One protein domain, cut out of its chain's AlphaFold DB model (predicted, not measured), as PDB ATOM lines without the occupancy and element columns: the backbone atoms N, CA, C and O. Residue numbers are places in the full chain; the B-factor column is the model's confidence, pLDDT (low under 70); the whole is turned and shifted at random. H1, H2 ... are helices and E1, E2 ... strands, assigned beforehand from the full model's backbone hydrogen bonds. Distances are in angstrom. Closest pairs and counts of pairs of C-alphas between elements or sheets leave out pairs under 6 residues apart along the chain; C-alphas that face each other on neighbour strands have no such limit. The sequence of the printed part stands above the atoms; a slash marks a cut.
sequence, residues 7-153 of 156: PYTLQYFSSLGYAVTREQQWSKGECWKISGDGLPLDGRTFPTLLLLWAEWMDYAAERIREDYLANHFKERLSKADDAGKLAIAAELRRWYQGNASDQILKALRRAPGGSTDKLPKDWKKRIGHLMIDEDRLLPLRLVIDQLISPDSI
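Overview. This is residues 7 to 153 of the 156 residues of an uncharacterized protein of Xanthomonas translucens pv. undulosa (UniProt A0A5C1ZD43). One long helix, H2, is the spine of a loose rod: at the end where it begins sits a small head, the strand hairpin E1 and E2 with H1 packed on E1, and at its other end H3 folds back. H5 crosses H2 near its middle, and H6 runs beside its later half. The printed part has 147 residues, mostly helix, with seven named helices and two named strands in the order H1 E1 E2 H2 H3 H4 H5 H6 H7; the sheet E1 - E2 is antiparallel. The radius of gyration of the C-alphas is 18.5 A, and they span 62 by 28 by 28 A.

Arrangement. The closest C-alphas of H1, residues 7 to 15, and E1, residues 19 to 25, are Leu 10 and Val 20, 6.0 A apart. E1 and E2, residues 29 to 35, form an antiparallel hairpin, with N 21 and O 33 within hydrogen-bond range at 2.9 A. H2, residues 49 to 78, is the hub. Its residues 76 to 77 touch H3, residues 82 to 96, in a helical hairpin at a shallow tilt of 30 degrees, closest at C-alphas 77 and 85, 5.6 A. Its residues 69 to 72 only just touch H4, residues 102 to 110, with 3 pairs of C-alphas within 8 A, closest 69 and 107, 7.0 A. Its residues 60 to 64 touch H5, residues 123 to 132, only just about perpendicular at 72 degrees, closest C-alphas 60 and 127, 6.2 A. Its residues 66 to 74 touch H6, residues 140 to 147, the same way at a shallow tilt of 17 degrees, closest C-alphas 66 and 140, 5.2 A. H7, residues 150 to 153, only just touches H3, with 3 pairs of C-alphas within 8 A, closest 153 and 85, 7.0 A. Every O i to N i+4 pair is within hydrogen-bond range in H1 to H6; H7 is too short for one.

Along the chain. H1 begins at C-alpha 7, (26.485, -120.358, -13.762). H2 measures 42.7 A, H3 21.4 A, E2 19.4 A and E1 17.9 A. H7 ends at C-alpha 153, (64.412, -89.267, -14.010).

Size, cuts and confidence. The farthest C-alphas, Trp 26 and Ala 83, are 63.0 A apart. The printed part has no cut; the links E2 to H2 and H4 to H5 are long. The pLDDT is under 70 at residues 26 to 28, 114 to 117, 134 to 136 and 150 to 153.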
ATOM      1  N   PRO A   7      26.941-121.481 -14.587       94.50
ATOM      2  CA  PRO A   7      26.485-120.358 -13.762       94.50
ATOM      3  C   PRO A   7      27.645-119.595 -13.121       94.50
ATOM      4  O   PRO A   7      27.672-118.369 -13.158       94.50
ATOM      5  N   TYR A   8      28.643-120.327 -12.620       94.31
ATOM      6  CA  TYR A   8      29.831-119.724 -12.031       94.31
ATOM      7  C   TYR A   8      30.627-118.904 -13.048       94.31
ATOM      8  O   TYR A   8      31.069-117.804 -12.741       94.31
ATOM      9  N   THR A   9      30.807-119.431 -14.261       93.44
ATOM     10  CA  THR A   9      31.541-118.737 -15.325       93.44
ATOM     11  C   THR A   9      30.876-117.407 -15.658       93.44
ATOM     12  O   THR A   9      31.541-116.377 -15.641       93.44
ATOM     13  N   LEU A  10      29.560-117.411 -15.878       94.12
ATOM     14  CA  LEU A  10      28.811-116.191 -16.188       94.12
ATOM     15  C   LEU A  10      28.916-115.159 -15.061       94.12
ATOM     16  O   LEU A  10      29.215-113.998 -15.322       94.12
ATOM     17  N   GLN A  11      28.736-115.591 -13.809       94.38
ATOM     18  CA  GLN A  11      28.853-114.716 -12.643       94.38
ATOM     19  C   GLN A  11      30.258-114.117 -12.511       94.38
ATOM     20  O   GLN A  11      30.403-112.924 -12.257       94.38
ATOM     21  N   TYR A  12      31.296-114.938 -12.680       92.56
ATOM     22  CA  TYR A  12      32.680-114.505 -12.541       92.56
ATOM     23  C   TYR A  12      33.056-113.451 -13.587       92.56
ATOM     24  O   TYR A  12      33.530-112.380 -13.220       92.56
ATOM     25  N   PHE A  13      32.811-113.713 -14.872       91.31
ATOM     26  CA  PHE A  13      33.149-112.754 -15.928       91.31
ATOM     27  C   PHE A  13      32.305-111.480 -15.836       91.31
ATOM     28  O   PHE A  13      32.855-110.389 -15.948       91.31
ATOM     29  N   SER A  14      31.018-111.598 -15.490       91.06
ATOM     30  CA  SER A  14      30.163-110.432 -15.244       91.06
ATOM     31  C   SER A  14      30.672-109.559 -14.095       91.06
ATOM     32  O   SER A  14      30.587-108.339 -14.193       91.06
ATOM     33  N   SER A  15      31.251-110.146 -13.040       89.50
ATOM     34  CA  SER A  15      31.839-109.371 -11.933       89.50
ATOM     35  C   SER A  15      33.076-108.558 -12.326       89.50
ATOM     36  O   SER A  15      33.455-107.646 -11.601       89.50
ATOM     37  N   LEU A  16      33.688-108.884 -13.465       86.94
ATOM     38  CA  LEU A  16      34.822-108.168 -14.042       86.94
ATOM     39  C   LEU A  16      34.399-107.207 -15.168       86.94
ATOM     40  O   LEU A  16      35.261-106.675 -15.851       86.94
ATOM     41  N   GLY A  17      33.093-107.015 -15.391       87.12
ATOM     42  CA  GLY A  17      32.576-106.185 -16.483       87.12
ATOM     43  C   GLY A  17      32.488-106.890 -17.843       87.12
ATOM     44  O   GLY A  17      32.177-106.246 -18.840       87.12
ATOM     45  N   TYR A  18      32.712-108.207 -17.904       89.06
ATOM     46  CA  TYR A  18      32.728-108.967 -19.156       89.06
ATOM     47  C   TYR A  18      31.436-109.750 -19.396       89.06
ATOM     48  O   TYR A  18      30.859-110.361 -18.492       89.06
ATOM     49  N   ALA A  19      31.017-109.810 -20.656       92.06
ATOM     50  CA  ALA A  19      29.928-110.652 -21.121       92.06
ATOM     51  C   ALA A  19      30.477-111.986 -21.639       92.06
ATOM     52  O   ALA A  19      31.392-112.019 -22.456       92.06
ATOM     53  N   VAL A  20      29.884-113.098 -21.200       93.00
ATOM     54  CA  VAL A  20      30.135-114.421 -21.784       93.00
ATOM     55  C   VAL A  20      28.820-114.966 -22.320       93.00
ATOM     56  O   VAL A  20      27.881-115.202 -21.560       93.00
ATOM     57  N   THR A  21      28.743-115.175 -23.628       92.62
ATOM     58  CA  THR A  21      27.545-115.676 -24.306       92.62
ATOM     59  C   THR A  21      27.811-117.028 -24.945       92.62
ATOM     60  O   THR A  21      28.941-117.396 -25.265       92.62
ATOM     61  N   ARG A  22      26.744-117.810 -25.097       87.94
ATOM     62  CA  ARG A  22      26.777-119.062 -25.850       87.94
ATOM     63  C   ARG A  22      26.276-118.754 -27.253       87.94
ATOM     64  O   ARG A  22      25.140-118.310 -27.395       87.94
ATOM     65  N   GLU A  23      27.106-118.990 -28.255       85.88
ATOM     66  CA  GLU A  23      26.763-118.800 -29.662       85.88
ATOM     67  C   GLU A  23      26.689-120.158 -30.363       85.88
ATOM     68  O   GLU A  23      27.404-121.101 -30.023       85.88
ATOM     69  N   GLN A  24      25.792-120.276 -31.337       76.50
ATOM     70  CA  GLN A  24      25.658-121.482 -32.145       76.50
ATOM     71  C   GLN A  24      26.334-121.225 -33.493       76.50
ATOM     72  O   GLN A  24      25.828-120.453 -34.307       76.50
ATOM     73  N   GLN A  25      27.489-121.849 -33.744       72.56
ATOM     74  CA  GLN A  25      28.113-121.790 -35.063       72.56
ATOM     75  C   GLN A  25      27.491-122.858 -35.960       72.56
ATOM     76  O   GLN A  25      27.577-124.049 -35.663       72.56
ATOM     77  N   TRP A  26      26.903-122.418 -37.080       57.12
ATOM     78  CA  TRP A  26      26.079-123.216 -38.003       57.12
ATOM     79  C   TRP A  26      26.701-124.552 -38.451       57.12
ATOM     80  O   TRP A  26      25.966-125.460 -38.822       57.12
ATOM     81  N   SER A  27      28.029-124.705 -38.396       66.12
ATOM     82  CA  SER A  27      28.742-125.931 -38.788       66.12
ATOM     83  C   SER A  27      29.682-126.524 -37.729       66.12
ATOM     84  O   SER A  27      30.224-127.604 -37.953       66.12
ATOM     85  N   LYS A  28      29.905-125.855 -36.586       63.31
ATOM     86  CA  LYS A  28      30.935-126.243 -35.591       63.31
ATOM     87  C   LYS A  28      30.392-126.560 -34.196       63.31
ATOM     88  O   LYS A  28      31.171-126.863 -33.296       63.31
ATOM     89  N   GLY A  29      29.071-126.543 -34.028       71.69
ATOM     90  CA  GLY A  29      28.429-126.741 -32.734       71.69
ATOM     91  C   GLY A  29      28.388-125.457 -31.907       71.69
ATOM     92  O   GLY A  29      28.518-124.346 -32.424       71.69
ATOM     93  N   GLU A  30      28.140-125.608 -30.613       79.88
ATOM     94  CA  GLU A  30      28.049-124.478 -29.692       79.88
ATOM     95  C   GLU A  30      29.442-123.995 -29.284       79.88
ATOM     96  O   GLU A  30      30.320-124.791 -28.955       79.88
ATOM     97  N   CYS A  31      29.624-122.681 -29.247       89.56
ATOM     98  CA  CYS A  31      30.826-122.033 -28.754       89.56
ATOM     99  C   CYS A  31      30.490-120.982 -27.691       89.56
ATOM    100  O   CYS A  31      29.334-120.621 -27.456       89.56
ATOM    101  N   TRP A  32      31.529-120.521 -27.006       91.81
ATOM    102  CA  TRP A  32      31.462-119.522 -25.954       91.81
ATOM    103  C   TRP A  32      32.192-118.281 -26.416       91.81
ATOM    104  O   TRP A  32      33.394-118.340 -26.662       91.81
ATOM    105  N   LYS A  33      31.484-117.170 -26.533       92.50
ATOM    106  CA  LYS A  33      32.079-115.881 -26.848       92.50
ATOM    107  C   LYS A  33      32.280-115.098 -25.568       92.50
ATOM    108  O   LYS A  33      31.400-115.098 -24.710       92.50
ATOM    109  N   ILE A  34      33.426-114.445 -25.450       91.75
ATOM    110  CA  ILE A  34      33.674-113.444 -24.417       91.75
ATOM    111  C   ILE A  34      33.726-112.065 -25.071       91.75
ATOM    112  O   ILE A  34      34.201-111.923 -26.200       91.75
ATOM    113  N   SER A  35      33.182-111.054 -24.405       90.44
ATOM    114  CA  SER A  35      33.215-109.679 -24.893       90.44
ATOM    115  C   SER A  35      33.293-108.674 -23.751       90.44
ATOM    116  O   SER A  35      32.727-108.909 -22.680       90.44
ATOM    117  N   GLY A  36      33.975-107.559 -23.988       84.62
ATOM    118  CA  GLY A  36      34.044-106.421 -23.076       84.62
ATOM    119  C   GLY A  36      35.259-105.533 -23.330       84.62
ATOM    120  O   GLY A  36      36.286-105.997 -23.825       84.62
ATOM    121  N   ASP A  37      35.122-104.255 -22.986       76.88
ATOM    122  CA  ASP A  37      36.136-103.237 -23.256       76.88
ATOM    123  C   ASP A  37      37.442-103.517 -22.498       76.88
ATOM    124  O   ASP A  37      37.441-104.022 -21.375       76.88
ATOM    125  N   GLY A  38      38.577-103.221 -23.138       70.12
ATOM    126  CA  GLY A  38      39.909-103.392 -22.541       70.12
ATOM    127  C   GLY A  38      40.373-104.845 -22.375       70.12
ATOM    128  O   GLY A  38      41.485-105.081 -21.903       70.12
ATOM    129  N   LEU A  39      39.572-105.829 -22.798       71.44
ATOM    130  CA  LEU A  39      39.888-107.251 -22.700       71.44
ATOM    131  C   LEU A  39      40.717-107.725 -23.914       71.44
ATOM    132  O   LEU A  39      40.238-107.687 -25.045       71.44
ATOM    133  N   PRO A  40      41.905-108.326 -23.725       70.00
ATOM    134  CA  PRO A  40      42.677-108.918 -24.832       70.00
ATOM    135  C   PRO A  40      42.015-110.138 -25.487       70.00
ATOM    136  O   PRO A  40      42.399-110.563 -26.575       70.00
ATOM    137  N   LEU A  41      41.030-110.730 -24.808       79.06
ATOM    138  CA  LEU A  41      40.196-111.809 -25.325       79.06
ATOM    139  C   LEU A  41      38.897-111.306 -25.974       79.06
ATOM    140  O   LEU A  41      38.082-112.141 -26.358       79.06
ATOM    141  N   ASP A  42      38.687-109.990 -26.094       86.38
ATOM    142  CA  ASP A  42      37.447-109.434 -26.640       86.38
ATOM    143  C   ASP A  42      37.135-109.989 -28.037       86.38
ATOM    144  O   ASP A  42      38.013-110.212 -28.873       86.38
ATOM    145  N   GLY A  43      35.861-110.310 -28.252       85.75
ATOM    146  CA  GLY A  43      35.361-110.932 -29.473       85.75
ATOM    147  C   GLY A  43      35.832-112.372 -29.735       85.75
ATOM    148  O   GLY A  43      35.354-112.980 -30.698       85.75
ATOM    149  N   ARG A  44      36.719-112.963 -28.916       89.62
ATOM    150  CA  ARG A  44      37.199-114.341 -29.126       89.62
ATOM    151  C   ARG A  44      36.109-115.360 -28.784       89.62
ATOM    152  O   ARG A  44      35.356-115.221 -27.818       89.62
ATOM    153  N   THR A  45      36.068-116.431 -29.574       92.31
ATOM    154  CA  THR A  45      35.150-117.563 -29.393       92.31
ATOM    155  C   THR A  45      35.908-118.836 -29.045       92.31
ATOM    156  O   THR A  45      36.886-119.181 -29.708       92.31
ATOM    157  N   PHE A  46      35.408-119.586 -28.068       91.69
ATOM    158  CA  PHE A  46      36.015-120.809 -27.558       91.69
ATOM    159  C   PHE A  46      35.079-122.006 -27.765       91.69
ATOM    160  O   PHE A  46      33.913-121.942 -27.374       91.69
ATOM    161  N   PRO A  47      35.564-123.133 -28.314       91.06
ATOM    162  CA  PRO A  47      34.744-124.333 -28.502       91.06
ATOM    163  C   PRO A  47      34.212-124.942 -27.197       91.06
ATOM    164  O   PRO A  47      33.201-125.632 -27.190       91.06
ATOM    165  N   THR A  48      34.898-124.721 -26.071       90.44
ATOM    166  CA  THR A  48      34.498-125.261 -24.764       90.44
ATOM    167  C   THR A  48      34.786-124.267 -23.645       90.44
ATOM    168  O   THR A  48      35.687-123.434 -23.755       90.44
ATOM    169  N   LEU A  49      34.079-124.415 -22.517       90.44
ATOM    170  CA  LEU A  49      34.396-123.680 -21.287       90.44
ATOM    171  C   LEU A  49      35.818-123.966 -20.790       90.44
ATOM    172  O   LEU A  49      36.439-123.092 -20.199       90.44
ATOM    173  N   LEU A  50      36.343-125.174 -21.023       91.44
ATOM    174  CA  LEU A  50      37.706-125.523 -20.623       91.44
ATOM    175  C   LEU A  50      38.741-124.646 -21.328       91.44
ATOM    176  O   LEU A  50      39.638-124.140 -20.663       91.44
ATOM    177  N   LEU A  51      38.596-124.450 -22.640       91.50
ATOM    178  CA  LEU A  51      39.512-123.614 -23.417       91.50
ATOM    179  C   LEU A  51      39.388-122.137 -23.039       91.50
ATOM    180  O   LEU A  51      40.407-121.480 -22.866       91.50
ATOM    181  N   LEU A  52      38.163-121.650 -22.822       92.19
ATOM    182  CA  LEU A  52      37.934-120.293 -22.317       92.19
ATOM    183  C   LEU A  52      38.671-120.065 -20.991       92.19
ATOM    184  O   LEU A  52      39.377-119.073 -20.832       92.19
ATOM    185  N   TRP A  53      38.533-120.992 -20.041       91.62
ATOM    186  CA  TRP A  53      39.179-120.868 -18.734       91.62
ATOM    187  C   TRP A  53      40.696-121.039 -18.787       91.62
ATOM    188  O   TRP A  53      41.381-120.372 -18.019       91.62
ATOM    189  N   ALA A  54      41.219-121.900 -19.662       90.62
ATOM    190  CA  ALA A  54      42.661-122.050 -19.851       90.62
ATOM    191  C   ALA A  54      43.289-120.741 -20.349       90.62
ATOM    192  O   ALA A  54      44.187-120.214 -19.702       90.62
ATOM    193  N   GLU A  55      42.728-120.164 -21.412       90.44
ATOM    194  CA  GLU A  55      43.203-118.904 -21.998       90.44
ATOM    195  C   GLU A  55      43.061-117.735 -21.019       90.44
ATOM    196  O   GLU A  55      43.971-116.920 -20.874       90.44
ATOM    197  N   TRP A  56      41.951-117.681 -20.275       90.31
ATOM    198  CA  TRP A  56      41.766-116.682 -19.225       90.31
ATOM    199  C   TRP A  56      42.799-116.806 -18.100       90.31
ATOM    200  O   TRP A  56      43.308-115.802 -17.605       90.31
ATOM    201  N   MET A  57      43.109-118.027 -17.670       90.00
ATOM    202  CA  MET A  57      44.072-118.257 -16.597       90.00
ATOM    203  C   MET A  57      45.510-117.976 -17.035       90.00
ATOM    204  O   MET A  57      46.270-117.442 -16.230       90.00
ATOM    205  N   ASP A  58      45.878-118.286 -18.279       88.69
ATOM    206  CA  ASP A  58      47.195-117.929 -18.818       88.69
ATOM    207  C   ASP A  58      47.338-116.406 -18.906       88.69
ATOM    208  O   ASP A  58      48.315-115.848 -18.405       88.69
ATOM    209  N   TYR A  59      46.304-115.720 -19.402       88.31
ATOM    210  CA  TYR A  59      46.251-114.262 -19.391       88.31
ATOM    211  C   TYR A  59      46.376-113.684 -17.973       88.31
ATOM    212  O   TYR A  59      47.209-112.812 -17.721       88.31
ATOM    213  N   ALA A  60      45.597-114.189 -17.013       89.12
ATOM    214  CA  ALA A  60      45.665-113.733 -15.629       89.12
ATOM    215  C   ALA A  60      47.058-113.961 -15.017       89.12
ATOM    216  O   ALA A  60      47.549-113.108 -14.277       89.12
ATOM    217  N   ALA A  61      47.709-115.086 -15.328       89.56
ATOM    218  CA  ALA A  61      49.049-115.397 -14.842       89.56
ATOM    219  C   ALA A  61      50.087-114.413 -15.393       89.56
ATOM    220  O   ALA A  61      50.922-113.910 -14.636       89.56
ATOM    221  N   GLU A  62      50.010-114.105 -16.686       88.25
ATOM    222  CA  GLU A  62      50.857-113.107 -17.334       88.25
ATOM    223  C   GLU A  62      50.667-111.725 -16.702       88.25
ATOM    224  O   GLU A  62      51.639-111.138 -16.232       88.25
ATOM    225  N   ARG A  63      49.424-111.242 -16.578       88.50
ATOM    226  CA  ARG A  63      49.144-109.909 -16.017       88.50
ATOM    227  C   ARG A  63      49.589-109.770 -14.567       88.50
ATOM    228  O   ARG A  63      50.202-108.773 -14.206       88.50
ATOM    229  N   ILE A  64      49.346-110.784 -13.737       89.88
ATOM    230  CA  ILE A  64      49.793-110.781 -12.336       89.88
ATOM    231  C   ILE A  64      51.326-110.763 -12.247       89.88
ATOM    232  O   ILE A  64      51.893-110.135 -11.349       89.88
ATOM    233  N   ARG A  65      52.015-111.455 -13.160       90.06
ATOM    234  CA  ARG A  65      53.477-111.439 -13.232       90.06
ATOM    235  C   ARG A  65      54.005-110.080 -13.687       90.06
ATOM    236  O   ARG A  65      54.983-109.601 -13.115       90.06
ATOM    237  N   GLU A  66      53.389-109.482 -14.701       89.56
ATOM    238  CA  GLU A  66      53.753-108.156 -15.202       89.56
ATOM    239  C   GLU A  66      53.575-107.080 -14.128       89.56
ATOM    240  O   GLU A  66      54.528-106.354 -13.855       89.56
ATOM    241  N   ASP A  67      52.426-107.050 -13.447       90.25
ATOM    242  CA  ASP A  67      52.163-106.126 -12.335       90.25
ATOM    243  C   ASP A  67      53.187-106.289 -11.201       90.25
ATOM    244  O   ASP A  67      53.740-105.306 -10.704       90.25
ATOM    245  N   TYR A  68      53.522-107.530 -10.831       91.06
ATOM    246  CA  TYR A  68      54.558-107.784  -9.827       91.06
ATOM    247  C   TYR A  68      55.904-107.159 -10.219       91.06
ATOM    248  O   TYR A  68      56.554-106.513  -9.396       91.06
ATOM    249  N   LEU A  69      56.339-107.359 -11.466       91.50
ATOM    250  CA  LEU A  69      57.613-106.833 -11.958       91.50
ATOM    251  C   LEU A  69      57.583-105.306 -12.060       91.50
ATOM    252  O   LEU A  69      58.533-104.654 -11.629       91.50
ATOM    253  N   ALA A  70      56.488-104.739 -12.561       90.56
ATOM    254  CA  ALA A  70      56.270-103.300 -12.631       90.56
ATOM    255  C   ALA A  70      56.395-102.651 -11.247       90.56
ATOM    256  O   ALA A  70      57.193-101.728 -11.069       90.56
ATOM    257  N   ASN A  71      55.679-103.174 -10.251       90.50
ATOM    258  CA  ASN A  71      55.735-102.676  -8.877       90.50
ATOM    259  C   ASN A  71      57.128-102.860  -8.266       90.50
ATOM    260  O   ASN A  71      57.654-101.939  -7.647       90.50
ATOM    261  N   HIS A  72      57.782-103.997  -8.521       92.56
ATOM    262  CA  HIS A  72      59.150-104.229  -8.068       92.56
ATOM    263  C   HIS A  72      60.137-103.175  -8.600       92.56
ATOM    264  O   HIS A  72      60.976-102.681  -7.845       92.56
ATOM    265  N   PHE A  73      60.053-102.806  -9.882       91.00
ATOM    266  CA  PHE A  73      60.940-101.792 -10.461       91.00
ATOM    267  C   PHE A  73      60.586-100.372 -10.024       91.00
ATOM    268  O   PHE A  73      61.499 -99.615  -9.693       91.00
ATOM    269  N   LYS A  74      59.294-100.034  -9.936       89.88
ATOM    270  CA  LYS A  74      58.822 -98.758  -9.371       89.88
ATOM    271  C   LYS A  74      59.347 -98.558  -7.947       89.88
ATOM    272  O   LYS A  74      59.922 -97.518  -7.640       89.88
ATOM    273  N   GLU A  75      59.245 -99.580  -7.098       92.19
ATOM    274  CA  GLU A  75      59.777 -99.534  -5.733       92.19
ATOM    275  C   GLU A  75      61.299 -99.364  -5.698       92.19
ATOM    276  O   GLU A  75      61.809 -98.585  -4.892       92.19
ATOM    277  N   ARG A  76      62.039-100.075  -6.562       91.69
ATOM    278  CA  ARG A  76      63.501 -99.930  -6.651       91.69
ATOM    279  C   ARG A  76      63.905 -98.511  -7.043       91.69
ATOM    280  O   ARG A  76      64.827 -97.982  -6.433       91.69
ATOM    281  N   LEU A  77      63.218 -97.909  -8.011       89.00
ATOM    282  CA  LEU A  77      63.469 -96.528  -8.432       89.00
ATOM    283  C   LEU A  77      63.129 -95.524  -7.329       89.00
ATOM    284  O   LEU A  77      63.941 -94.652  -7.049       89.00
ATOM    285  N   SER A  78      61.999 -95.697  -6.636       89.75
ATOM    286  CA  SER A  78      61.576 -94.791  -5.553       89.75
ATOM    287  C   SER A  78      62.547 -94.721  -4.366       89.75
ATOM    288  O   SER A  78      62.520 -93.763  -3.601       89.75
ATOM    289  N   LYS A  79      63.388 -95.748  -4.190       91.94
ATOM    290  CA  LYS A  79      64.364 -95.860  -3.094       91.94
ATOM    291  C   LYS A  79      65.790 -95.504  -3.520       91.94
ATOM    292  O   LYS A  79      66.682 -95.535  -2.676       91.94
ATOM    293  N   ALA A  80      66.020 -95.262  -4.807       90.69
ATOM    294  CA  ALA A  80      67.340 -94.982  -5.348       90.69
ATOM    295  C   ALA A  80      67.629 -93.476  -5.346       90.69
ATOM    296  O   ALA A  80      66.736 -92.660  -5.577       90.69
ATOM    297  N   ASP A  81      68.892 -93.127  -5.120       91.06
ATOM    298  CA  ASP A  81      69.430 -91.805  -5.437       91.06
ATOM    299  C   ASP A  81      69.572 -91.633  -6.961       91.06
ATOM    300  O   ASP A  81      69.361 -92.576  -7.724       91.06
ATOM    301  N   ASP A  82      69.938 -90.443  -7.438       88.19
ATOM    302  CA  ASP A  82      69.948 -90.159  -8.881       88.19
ATOM    303  C   ASP A  82      70.933 -91.041  -9.660       88.19
ATOM    304  O   ASP A  82      70.617 -91.541 -10.744       88.19
ATOM    305  N   ALA A  83      72.098 -91.329  -9.072       89.75
ATOM    306  CA  ALA A  83      73.050 -92.281  -9.638       89.75
ATOM    307  C   ALA A  83      72.452 -93.700  -9.718       89.75
ATOM    308  O   ALA A  83      72.596 -94.389 -10.735       89.75
ATOM    309  N   GLY A  84      71.739 -94.133  -8.677       90.38
ATOM    310  CA  GLY A  84      71.024 -95.400  -8.637       90.38
ATOM    311  C   GLY A  84      69.860 -95.468  -9.628       90.38
ATOM    312  O   GLY A  84      69.702 -96.494 -10.294       90.38
ATOM    313  N   LYS A  85      69.083 -94.389  -9.796       89.69
ATOM    314  CA  LYS A  85      68.002 -94.293 -10.793       89.69
ATOM    315  C   LYS A  85      68.561 -94.489 -12.205       89.69
ATOM    316  O   LYS A  85      68.053 -95.329 -12.950       89.69
ATOM    317  N   LEU A  86      69.663 -93.813 -12.545       89.19
ATOM    318  CA  LEU A  86      70.358 -93.978 -13.828       89.19
ATOM    319  C   LEU A  86      70.874 -95.411 -14.032       89.19
ATOM    320  O   LEU A  86      70.721 -95.979 -15.118       89.19
ATOM    321  N   ALA A  87      71.442 -96.026 -12.992       90.94
ATOM    322  CA  ALA A  87      71.918 -97.406 -13.049       90.94
ATOM    323  C   ALA A  87      70.775 -98.412 -13.272       90.94
ATOM    324  O   ALA A  87      70.917 -99.339 -14.076       90.94
ATOM    325  N   ILE A  88      69.630 -98.218 -12.608       91.50
ATOM    326  CA  ILE A  88      68.425 -99.038 -12.798       91.50
ATOM    327  C   ILE A  88      67.870 -98.851 -14.214       91.50
ATOM    328  O   ILE A  88      67.577 -99.840 -14.883       91.50
ATOM    329  N   ALA A  89      67.783 -97.618 -14.717       89.81
ATOM    330  CA  ALA A  89      67.322 -97.361 -16.080       89.81
ATOM    331  C   ALA A  89      68.226 -98.036 -17.130       89.81
ATOM    332  O   ALA A  89      67.739 -98.670 -18.067       89.81
ATOM    333  N   ALA A  90      69.550 -97.977 -16.951       90.19
ATOM    334  CA  ALA A  90      70.506 -98.674 -17.813       90.19
ATOM    335  C   ALA A  90      70.379-100.207 -17.723       90.19
ATOM    336  O   ALA A  90      70.509-100.911 -18.727       90.19
ATOM    337  N   GLU A  91      70.114-100.748 -16.532       93.12
ATOM    338  CA  GLU A  91      69.821-102.168 -16.324       93.12
ATOM    339  C   GLU A  91      68.550-102.607 -17.068       93.12
ATOM    340  O   GLU A  91      68.588-103.611 -17.783       93.12
ATOM    341  N   LEU A  92      67.464-101.837 -16.974       92.06
ATOM    342  CA  LEU A  92      66.208-102.112 -17.677       92.06
ATOM    343  C   LEU A  92      66.372-102.038 -19.206       92.06
ATOM    344  O   LEU A  92      65.910-102.934 -19.913       92.06
ATOM    345  N   ARG A  93      67.107-101.043 -19.726       89.75
ATOM    346  CA  ARG A  93      67.428-100.942 -21.165       89.75
ATOM    347  C   ARG A  93      68.212-102.152 -21.674       89.75
ATOM    348  O   ARG A  93      67.910-102.672 -22.745       89.75
ATOM    349  N   ARG A  94      69.201-102.629 -20.912       90.81
ATOM    350  CA  ARG A  94      69.957-103.841 -21.277       90.81
ATOM    351  C   ARG A  94      69.074-105.081 -21.274       90.81
ATOM    352  O   ARG A  94      69.200-105.907 -22.177       90.81
ATOM    353  N   TRP A  95      68.156-105.190 -20.316       91.50
ATOM    354  CA  TRP A  95      67.224-106.310 -20.274       91.50
ATOM    355  C   TRP A  95      66.357-106.387 -21.539       91.50
ATOM    356  O   TRP A  95      66.202-107.472 -22.097       91.50
ATOM    357  N   TYR A  96      65.894-105.254 -22.068       84.62
ATOM    358  CA  TYR A  96      65.192-105.197 -23.359       84.62
ATOM    359  C   TYR A  96      66.006-105.633 -24.562       84.62
ATOM    360  O   TYR A  96      65.459-106.195 -25.505       84.62
ATOM    361  N   GLN A  97      67.312-105.419 -24.519       86.44
ATOM    362  CA  GLN A  97      68.227-105.902 -25.546       86.44
ATOM    363  C   GLN A  97      68.548-107.400 -25.382       86.44
ATOM    364  O   GLN A  97      69.440-107.913 -26.048       86.44
ATOM    365  N   GLY A  98      67.847-108.103 -24.486       88.56
ATOM    366  CA  GLY A  98      68.035-109.526 -24.203       88.56
ATOM    367  C   GLY A  98      69.056-109.820 -23.103       88.56
ATOM    368  O   GLY A  98      69.283-110.984 -22.784       88.56
ATOM    369  N   ASN A  99      69.643-108.795 -22.478       91.06
ATOM    370  CA  ASN A  99      70.714-108.943 -21.493       91.06
ATOM    371  C   ASN A  99      70.209-108.646 -20.077       91.06
ATOM    372  O   ASN A  99      70.324-107.527 -19.573       91.06
ATOM    373  N   ALA A 100      69.635-109.659 -19.426       90.62
ATOM    374  CA  ALA A 100      69.181-109.556 -18.041       90.62
ATOM    375  C   ALA A 100      70.365-109.598 -17.060       90.62
ATOM    376  O   ALA A 100      71.193-110.506 -17.110       90.62
ATOM    377  N   SER A 101      70.417-108.648 -16.126       92.31
ATOM    378  CA  SER A 101      71.354-108.705 -15.001       92.31
ATOM    379  C   SER A 101      70.940-109.766 -13.973       92.31
ATOM    380  O   SER A 101      69.786-110.202 -13.928       92.31
ATOM    381  N   ASP A 102      71.838-110.093 -13.042       92.50
ATOM    382  CA  ASP A 102      71.515-110.963 -11.906       92.50
ATOM    383  C   ASP A 102      70.355-110.443 -11.047       92.50
ATOM    384  O   ASP A 102      69.591-111.237 -10.493       92.50
ATOM    385  N   GLN A 103      70.196-109.122 -10.922       89.94
ATOM    386  CA  GLN A 103      69.100-108.535 -10.148       89.94
ATOM    387  C   GLN A 103      67.763-108.693 -10.876       89.94
ATOM    388  O   GLN A 103      66.778-109.098 -10.257       89.94
ATOM    389  N   ILE A 104      67.738-108.474 -12.195       90.94
ATOM    390  CA  ILE A 104      66.561-108.752 -13.028       90.94
ATOM    391  C   ILE A 104      66.206-110.240 -12.962       90.94
ATOM    392  O   ILE A 104      65.050-110.591 -12.728       90.94
ATOM    393  N   LEU A 105      67.190-111.134 -13.081       92.06
ATOM    394  CA  LEU A 105      66.966-112.576 -12.968       92.06
ATOM    395  C   LEU A 105      66.415-112.969 -11.590       92.06
ATOM    396  O   LEU A 105      65.522-113.813 -11.508       92.06
ATOM    397  N   LYS A 106      66.895-112.354 -10.502       91.75
ATOM    398  CA  LYS A 106      66.339-112.557  -9.154       91.75
ATOM    399  C   LYS A 106      64.885-112.094  -9.062       91.75
ATOM    400  O   LYS A 106      64.073-112.823  -8.493       91.75
ATOM    401  N   ALA A 107      64.546-110.936  -9.629       91.19
ATOM    402  CA  ALA A 107      63.169-110.445  -9.679       91.19
ATOM    403  C   ALA A 107      62.261-111.406 -10.463       91.19
ATOM    404  O   ALA A 107      61.212-111.810  -9.964       91.19
ATOM    405  N   LEU A 108      62.709-111.871 -11.633       89.69
ATOM    406  CA  LEU A 108      61.975-112.824 -12.471       89.69
ATOM    407  C   LEU A 108      61.719-114.163 -11.772       89.69
ATOM    408  O   LEU A 108      60.650-114.737 -11.951       89.69
ATOM    409  N   ARG A 109      62.666-114.659 -10.965       88.56
ATOM    410  CA  ARG A 109      62.489-115.899 -10.184       88.56
ATOM    411  C   ARG A 109      61.501-115.747  -9.028       88.56
ATOM    412  O   ARG A 109      60.898-116.739  -8.629       88.56
ATOM    413  N   ARG A 110      61.385-114.545  -8.454       88.44
ATOM    414  CA  ARG A 110      60.450-114.244  -7.355       88.44
ATOM    415  C   ARG A 110      59.048-113.911  -7.849       88.44
ATOM    416  O   ARG A 110      58.098-114.049  -7.082       88.44
ATOM    417  N   ALA A 111      58.932-113.467  -9.098       86.81
ATOM    418  CA  ALA A 111      57.650-113.181  -9.702       86.81
ATOM    419  C   ALA A 111      56.775-114.447  -9.732       86.81
ATOM    420  O   ALA A 111      57.292-115.552  -9.939       86.81
ATOM    421  N   PRO A 112      55.453-114.310  -9.532       82.25
ATOM    422  CA  PRO A 112      54.534-115.427  -9.700       82.25
ATOM    423  C   PRO A 112      54.690-116.018 -11.106       82.25
ATOM    424  O   PRO A 112      54.973-115.307 -12.074       82.25
ATOM    425  N   GLY A 113      54.574-117.344 -11.214       71.25
ATOM    426  CA  GLY A 113      54.790-118.018 -12.489       71.25
ATOM    427  C   GLY A 113      53.747-117.573 -13.512       71.25
ATOM    428  O   GLY A 113      52.558-117.606 -13.225       71.25
ATOM    429  N   GLY A 114      54.198-117.181 -14.706       63.44
ATOM    430  CA  GLY A 114      53.329-116.738 -15.807       63.44
ATOM    431  C   GLY A 114      52.641-117.888 -16.547       63.44
ATOM    432  O   GLY A 114      52.520-117.828 -17.760       63.44
ATOM    433  N   SER A 115      52.295-118.967 -15.845       68.00
ATOM    434  CA  SER A 115      51.593-120.119 -16.410       68.00
ATOM    435  C   SER A 115      50.421-120.498 -15.516       68.00
ATOM    436  O   SER A 115      50.514-120.400 -14.289       68.00
ATOM    437  N   THR A 116      49.348-120.988 -16.131       67.31
ATOM    438  CA  THR A 116      48.163-121.587 -15.490       67.31
ATOM    439  C   THR A 116      48.475-122.442 -14.252       67.31
ATOM    440  O   THR A 116      47.807-122.301 -13.228       67.31
ATOM    441  N   ASP A 117      49.523-123.271 -14.298       68.19
ATOM    442  CA  ASP A 117      49.926-124.167 -13.196       68.19
ATOM    443  C   ASP A 117      50.538-123.468 -11.969       68.19
ATOM    444  O   ASP A 117      50.674-124.073 -10.905       68.19
ATOM    445  N   LYS A 118      50.945-122.202 -12.099       70.12
ATOM    446  CA  LYS A 118      51.666-121.443 -11.063       70.12
ATOM    447  C   LYS A 118      50.919-120.192 -10.604       70.12
ATOM    448  O   LYS A 118      51.513-119.320  -9.967       70.12
ATOM    449  N   LEU A 119      49.618-120.121 -10.884       80.56
ATOM    450  CA  LEU A 119      48.765-119.045 -10.397       80.56
ATOM    451  C   LEU A 119      48.745-119.004  -8.855       80.56
ATOM    452  O   LEU A 119      48.515-120.032  -8.209       80.56
ATOM    453  N   PRO A 120      48.939-117.824  -8.240       83.44
ATOM    454  CA  PRO A 120      48.795-117.651  -6.796       83.44
ATOM    455  C   PRO A 120      47.404-118.051  -6.297       83.44
ATOM    456  O   PRO A 120      46.415-117.864  -6.997       83.44
ATOM    457  N   LYS A 121      47.272-118.531  -5.054       86.19
ATOM    458  CA  LYS A 121      45.958-118.928  -4.497       86.19
ATOM    459  C   LYS A 121      44.919-117.795  -4.508       86.19
ATOM    460  O   LYS A 121      43.725-118.055  -4.619       86.19
ATOM    461  N   ASP A 122      45.372-116.551  -4.407       89.75
ATOM    462  CA  ASP A 122      44.574-115.324  -4.396       89.75
ATOM    463  C   ASP A 122      44.455-114.658  -5.782       89.75
ATOM    464  O   ASP A 122      44.007-113.514  -5.876       89.75
ATOM    465  N   TRP A 123      44.823-115.349  -6.870       89.88
ATOM    466  CA  TRP A 123      44.910-114.759  -8.210       89.88
ATOM    467  C   TRP A 123      43.618-114.075  -8.674       89.88
ATOM    468  O   TRP A 123      43.682-113.014  -9.287       89.88
ATOM    469  N   LYS A 124      42.443-114.624  -8.333       89.38
ATOM    470  CA  LYS A 124      41.141-114.032  -8.698       89.38
ATOM    471  C   LYS A 124      40.946-112.643  -8.094       89.38
ATOM    472  O   LYS A 124      40.392-111.769  -8.749       89.38
ATOM    473  N   LYS A 125      41.423-112.436  -6.862       89.12
ATOM    474  CA  LYS A 125      41.385-111.128  -6.198       89.12
ATOM    475  C   LYS A 125      42.374-110.166  -6.851       89.12
ATOM    476  O   LYS A 125      42.024-109.023  -7.108       89.12
ATOM    477  N   ARG A 126      43.589-110.642  -7.150       89.56
ATOM    478  CA  ARG A 126      44.631-109.840  -7.811       89.56
ATOM    479  C   ARG A 126      44.179-109.356  -9.182       89.56
ATOM    480  O   ARG A 126      44.224-108.161  -9.430       89.56
ATOM    481  N   ILE A 127      43.694-110.262 -10.032       88.00
ATOM    482  CA  ILE A 127      43.214-109.888 -11.363       88.00
ATOM    483  C   ILE A 127      41.991-108.974 -11.266       88.00
ATOM    484  O   ILE A 127      41.925-108.005 -11.999       88.00
ATOM    485  N   GLY A 128      41.084-109.200 -10.307       87.19
ATOM    486  CA  GLY A 128      39.963-108.291 -10.062       87.19
ATOM    487  C   GLY A 128      40.417-106.862  -9.752       87.19
ATOM    488  O   GLY A 128      39.884-105.925 -10.327       87.19
ATOM    489  N   HIS A 129      41.440-106.685  -8.910       85.69
ATOM    490  CA  HIS A 129      42.010-105.358  -8.657       85.69
ATOM    491  C   HIS A 129      42.675-104.751  -9.899       85.69
ATOM    492  O   HIS A 129      42.531-103.556 -10.122       85.69
ATOM    493  N   LEU A 130      43.388-105.556 -10.696       85.88
ATOM    494  CA  LEU A 130      44.023-105.079 -11.929       85.88
ATOM    495  C   LEU A 130      42.996-104.628 -12.967       85.88
ATOM    496  O   LEU A 130      43.227-103.639 -13.637       85.88
ATOM    497  N   MET A 131      41.867-105.325 -13.086       80.25
ATOM    498  CA  MET A 131      40.834-104.997 -14.077       80.25
ATOM    499  C   MET A 131      39.996-103.766 -13.707       80.25
ATOM    500  O   MET A 131      39.347-103.203 -14.575       80.25
ATOM    501  N   ILE A 132      39.978-103.365 -12.433       75.50
ATOM    502  CA  ILE A 132      39.254-102.168 -11.968       75.50
ATOM    503  C   ILE A 132      40.115-100.903 -12.115       75.50
ATOM    504  O   ILE A 132      39.580 -99.809 -12.260       75.50
ATOM    505  N   ASP A 133      41.436-101.046 -12.049       73.69
ATOM    506  CA  ASP A 133      42.394 -99.943 -12.109       73.69
ATOM    507  C   ASP A 133      43.060 -99.937 -13.495       73.69
ATOM    508  O   ASP A 133      44.057-100.626 -13.714       73.69
ATOM    509  N   GLU A 134      42.471 -99.208 -14.453       64.81
ATOM    510  CA  GLU A 134      42.904 -99.182 -15.863       64.81
ATOM    511  C   GLU A 134      44.394 -98.825 -16.022       64.81
ATOM    512  O   GLU A 134      45.085 -99.395 -16.873       64.81
ATOM    513  N   ASP A 135      44.933 -97.987 -15.132       62.12
ATOM    514  CA  ASP A 135      46.349 -97.599 -15.112       62.12
ATOM    515  C   ASP A 135      47.292 -98.774 -14.777       62.12
ATOM    516  O   ASP A 135      48.496 -98.726 -15.058       62.12
ATOM    517  N   ARG A 136      46.772 -99.865 -14.196       64.25
ATOM    518  CA  ARG A 136      47.534-101.080 -13.853       64.25
ATOM    519  C   ARG A 136      47.501-102.163 -14.921       64.25
ATOM    520  O   ARG A 136      48.240-103.140 -14.801       64.25
ATOM    521  N   LEU A 137      46.693-102.007 -15.968       70.38
ATOM    522  CA  LEU A 137      46.670-102.947 -17.095       70.38
ATOM    523  C   LEU A 137      47.757-102.675 -18.135       70.38
ATOM    524  O   LEU A 137      47.880-103.437 -19.100       70.38
ATOM    525  N   LEU A 138      48.572-101.637 -17.934       77.94
ATOM    526  CA  LEU A 138      49.688-101.329 -18.815       77.94
ATOM    527  C   LEU A 138      50.627-102.541 -18.937       77.94
ATOM    528  O   LEU A 138      51.131-103.035 -17.924       77.94
ATOM    529  N   PRO A 139      50.910-103.010 -20.169       83.44
ATOM    530  CA  PRO A 139      51.926-104.022 -20.394       83.44
ATOM    531  C   PRO A 139      53.232-103.629 -19.714       83.44
ATOM    532  O   PRO A 139      53.639-102.463 -19.787       83.44
ATOM    533  N   LEU A 140      53.938-104.603 -19.130       85.12
ATOM    534  CA  LEU A 140      55.233-104.360 -18.476       85.12
ATOM    535  C   LEU A 140      56.192-103.587 -19.388       85.12
ATOM    536  O   LEU A 140      57.019-102.808 -18.913       85.12
ATOM    537  N   ARG A 141      56.052-103.783 -20.705       84.31
ATOM    538  CA  ARG A 141      56.806-103.025 -21.688       84.31
ATOM    539  C   ARG A 141      56.597-101.507 -21.548       84.31
ATOM    540  O   ARG A 141      57.540-100.764 -21.314       84.31
ATOM    541  N   LEU A 142      55.349-101.057 -21.615       85.38
ATOM    542  CA  LEU A 142      55.034 -99.631 -21.524       85.38
ATOM    543  C   LEU A 142      55.427 -99.042 -20.168       85.38
ATOM    544  O   LEU A 142      55.902 -97.912 -20.107       85.38
ATOM    545  N   VAL A 143      55.295 -99.820 -19.089       85.31
ATOM    546  CA  VAL A 143      55.742 -99.378 -17.763       85.31
ATOM    547  C   VAL A 143      57.244 -99.117 -17.760       85.31
ATOM    548  O   VAL A 143      57.683 -98.074 -17.298       85.31
ATOM    549  N   ILE A 144      58.055-100.042 -18.268       85.75
ATOM    550  CA  ILE A 144      59.507 -99.846 -18.309       85.75
ATOM    551  C   ILE A 144      59.871 -98.676 -19.230       85.75
ATOM    552  O   ILE A 144      60.736 -97.900 -18.841       85.75
ATOM    553  N   ASP A 145      59.210 -98.514 -20.383       86.50
ATOM    554  CA  ASP A 145      59.418 -97.366 -21.281       86.50
ATOM    555  C   ASP A 145      59.197 -96.029 -20.548       86.50
ATOM    556  O   ASP A 145      60.007 -95.112 -20.678       86.50
ATOM    557  N   GLN A 146      58.162 -95.942 -19.705       86.06
ATOM    558  CA  GLN A 146      57.940 -94.787 -18.829       86.06
ATOM    559  C   GLN A 146      59.085 -94.625 -17.820       86.06
ATOM    560  O   GLN A 146      59.658 -93.549 -17.703       86.06
ATOM    561  N   LEU A 147      59.485 -95.701 -17.137       82.81
ATOM    562  CA  LEU A 147      60.527 -95.656 -16.101       82.81
ATOM    563  C   LEU A 147      61.925 -95.282 -16.621       82.81
ATOM    564  O   LEU A 147      62.761 -94.828 -15.842       82.81
ATOM    565  N   ILE A 148      62.208 -95.504 -17.905       83.44
ATOM    566  CA  ILE A 148      63.495 -95.158 -18.530       83.44
ATOM    567  C   ILE A 148      63.459 -93.825 -19.288       83.44
ATOM    568  O   ILE A 148      64.493 -93.447 -19.858       83.44
ATOM    569  N   SER A 149      62.302 -93.155 -19.335       79.81
ATOM    570  CA  SER A 149      62.128 -91.866 -20.004       79.81
ATOM    571  C   SER A 149      62.871 -90.757 -19.241       79.81
ATOM    572  O   SER A 149      62.815 -90.746 -18.009       79.81
ATOM    573  N   PRO A 150      63.558 -89.821 -19.929       63.66
ATOM    574  CA  PRO A 150      64.302 -88.728 -19.290       63.66
ATOM    575  C   PRO A 150      63.449 -87.918 -18.306       63.66
ATOM    576  O   PRO A 150      63.871 -87.687 -17.177       63.66
ATOM    577  N   ASP A 151      62.205 -87.616 -18.689       64.88
ATOM    578  CA  ASP A 151      61.266 -86.833 -17.878       64.88
ATOM    579  C   ASP A 151      60.946 -87.499 -16.531       64.88
ATOM    580  O   ASP A 151      60.646 -86.826 -15.555       64.88
ATOM    581  N   SER A 152      61.033 -88.830 -16.454       58.59
ATOM    582  CA  SER A 152      60.772 -89.599 -15.227       58.59
ATOM    583  C   SER A 152      61.977 -89.663 -14.286       58.59
ATOM    584  O   SER A 152      61.837 -90.072 -13.133       58.59
ATOM    585  N   ILE A 153      63.160 -89.281 -14.771       57.12
ATOM    586  CA  ILE A 153      64.412 -89.267 -14.010       57.12
ATOM    587  C   ILE A 153      64.675 -87.860 -13.444       57.12
ATOM    588  O   ILE A 153      65.284 -87.752 -12.384       57.12
TER     589      ILE A 153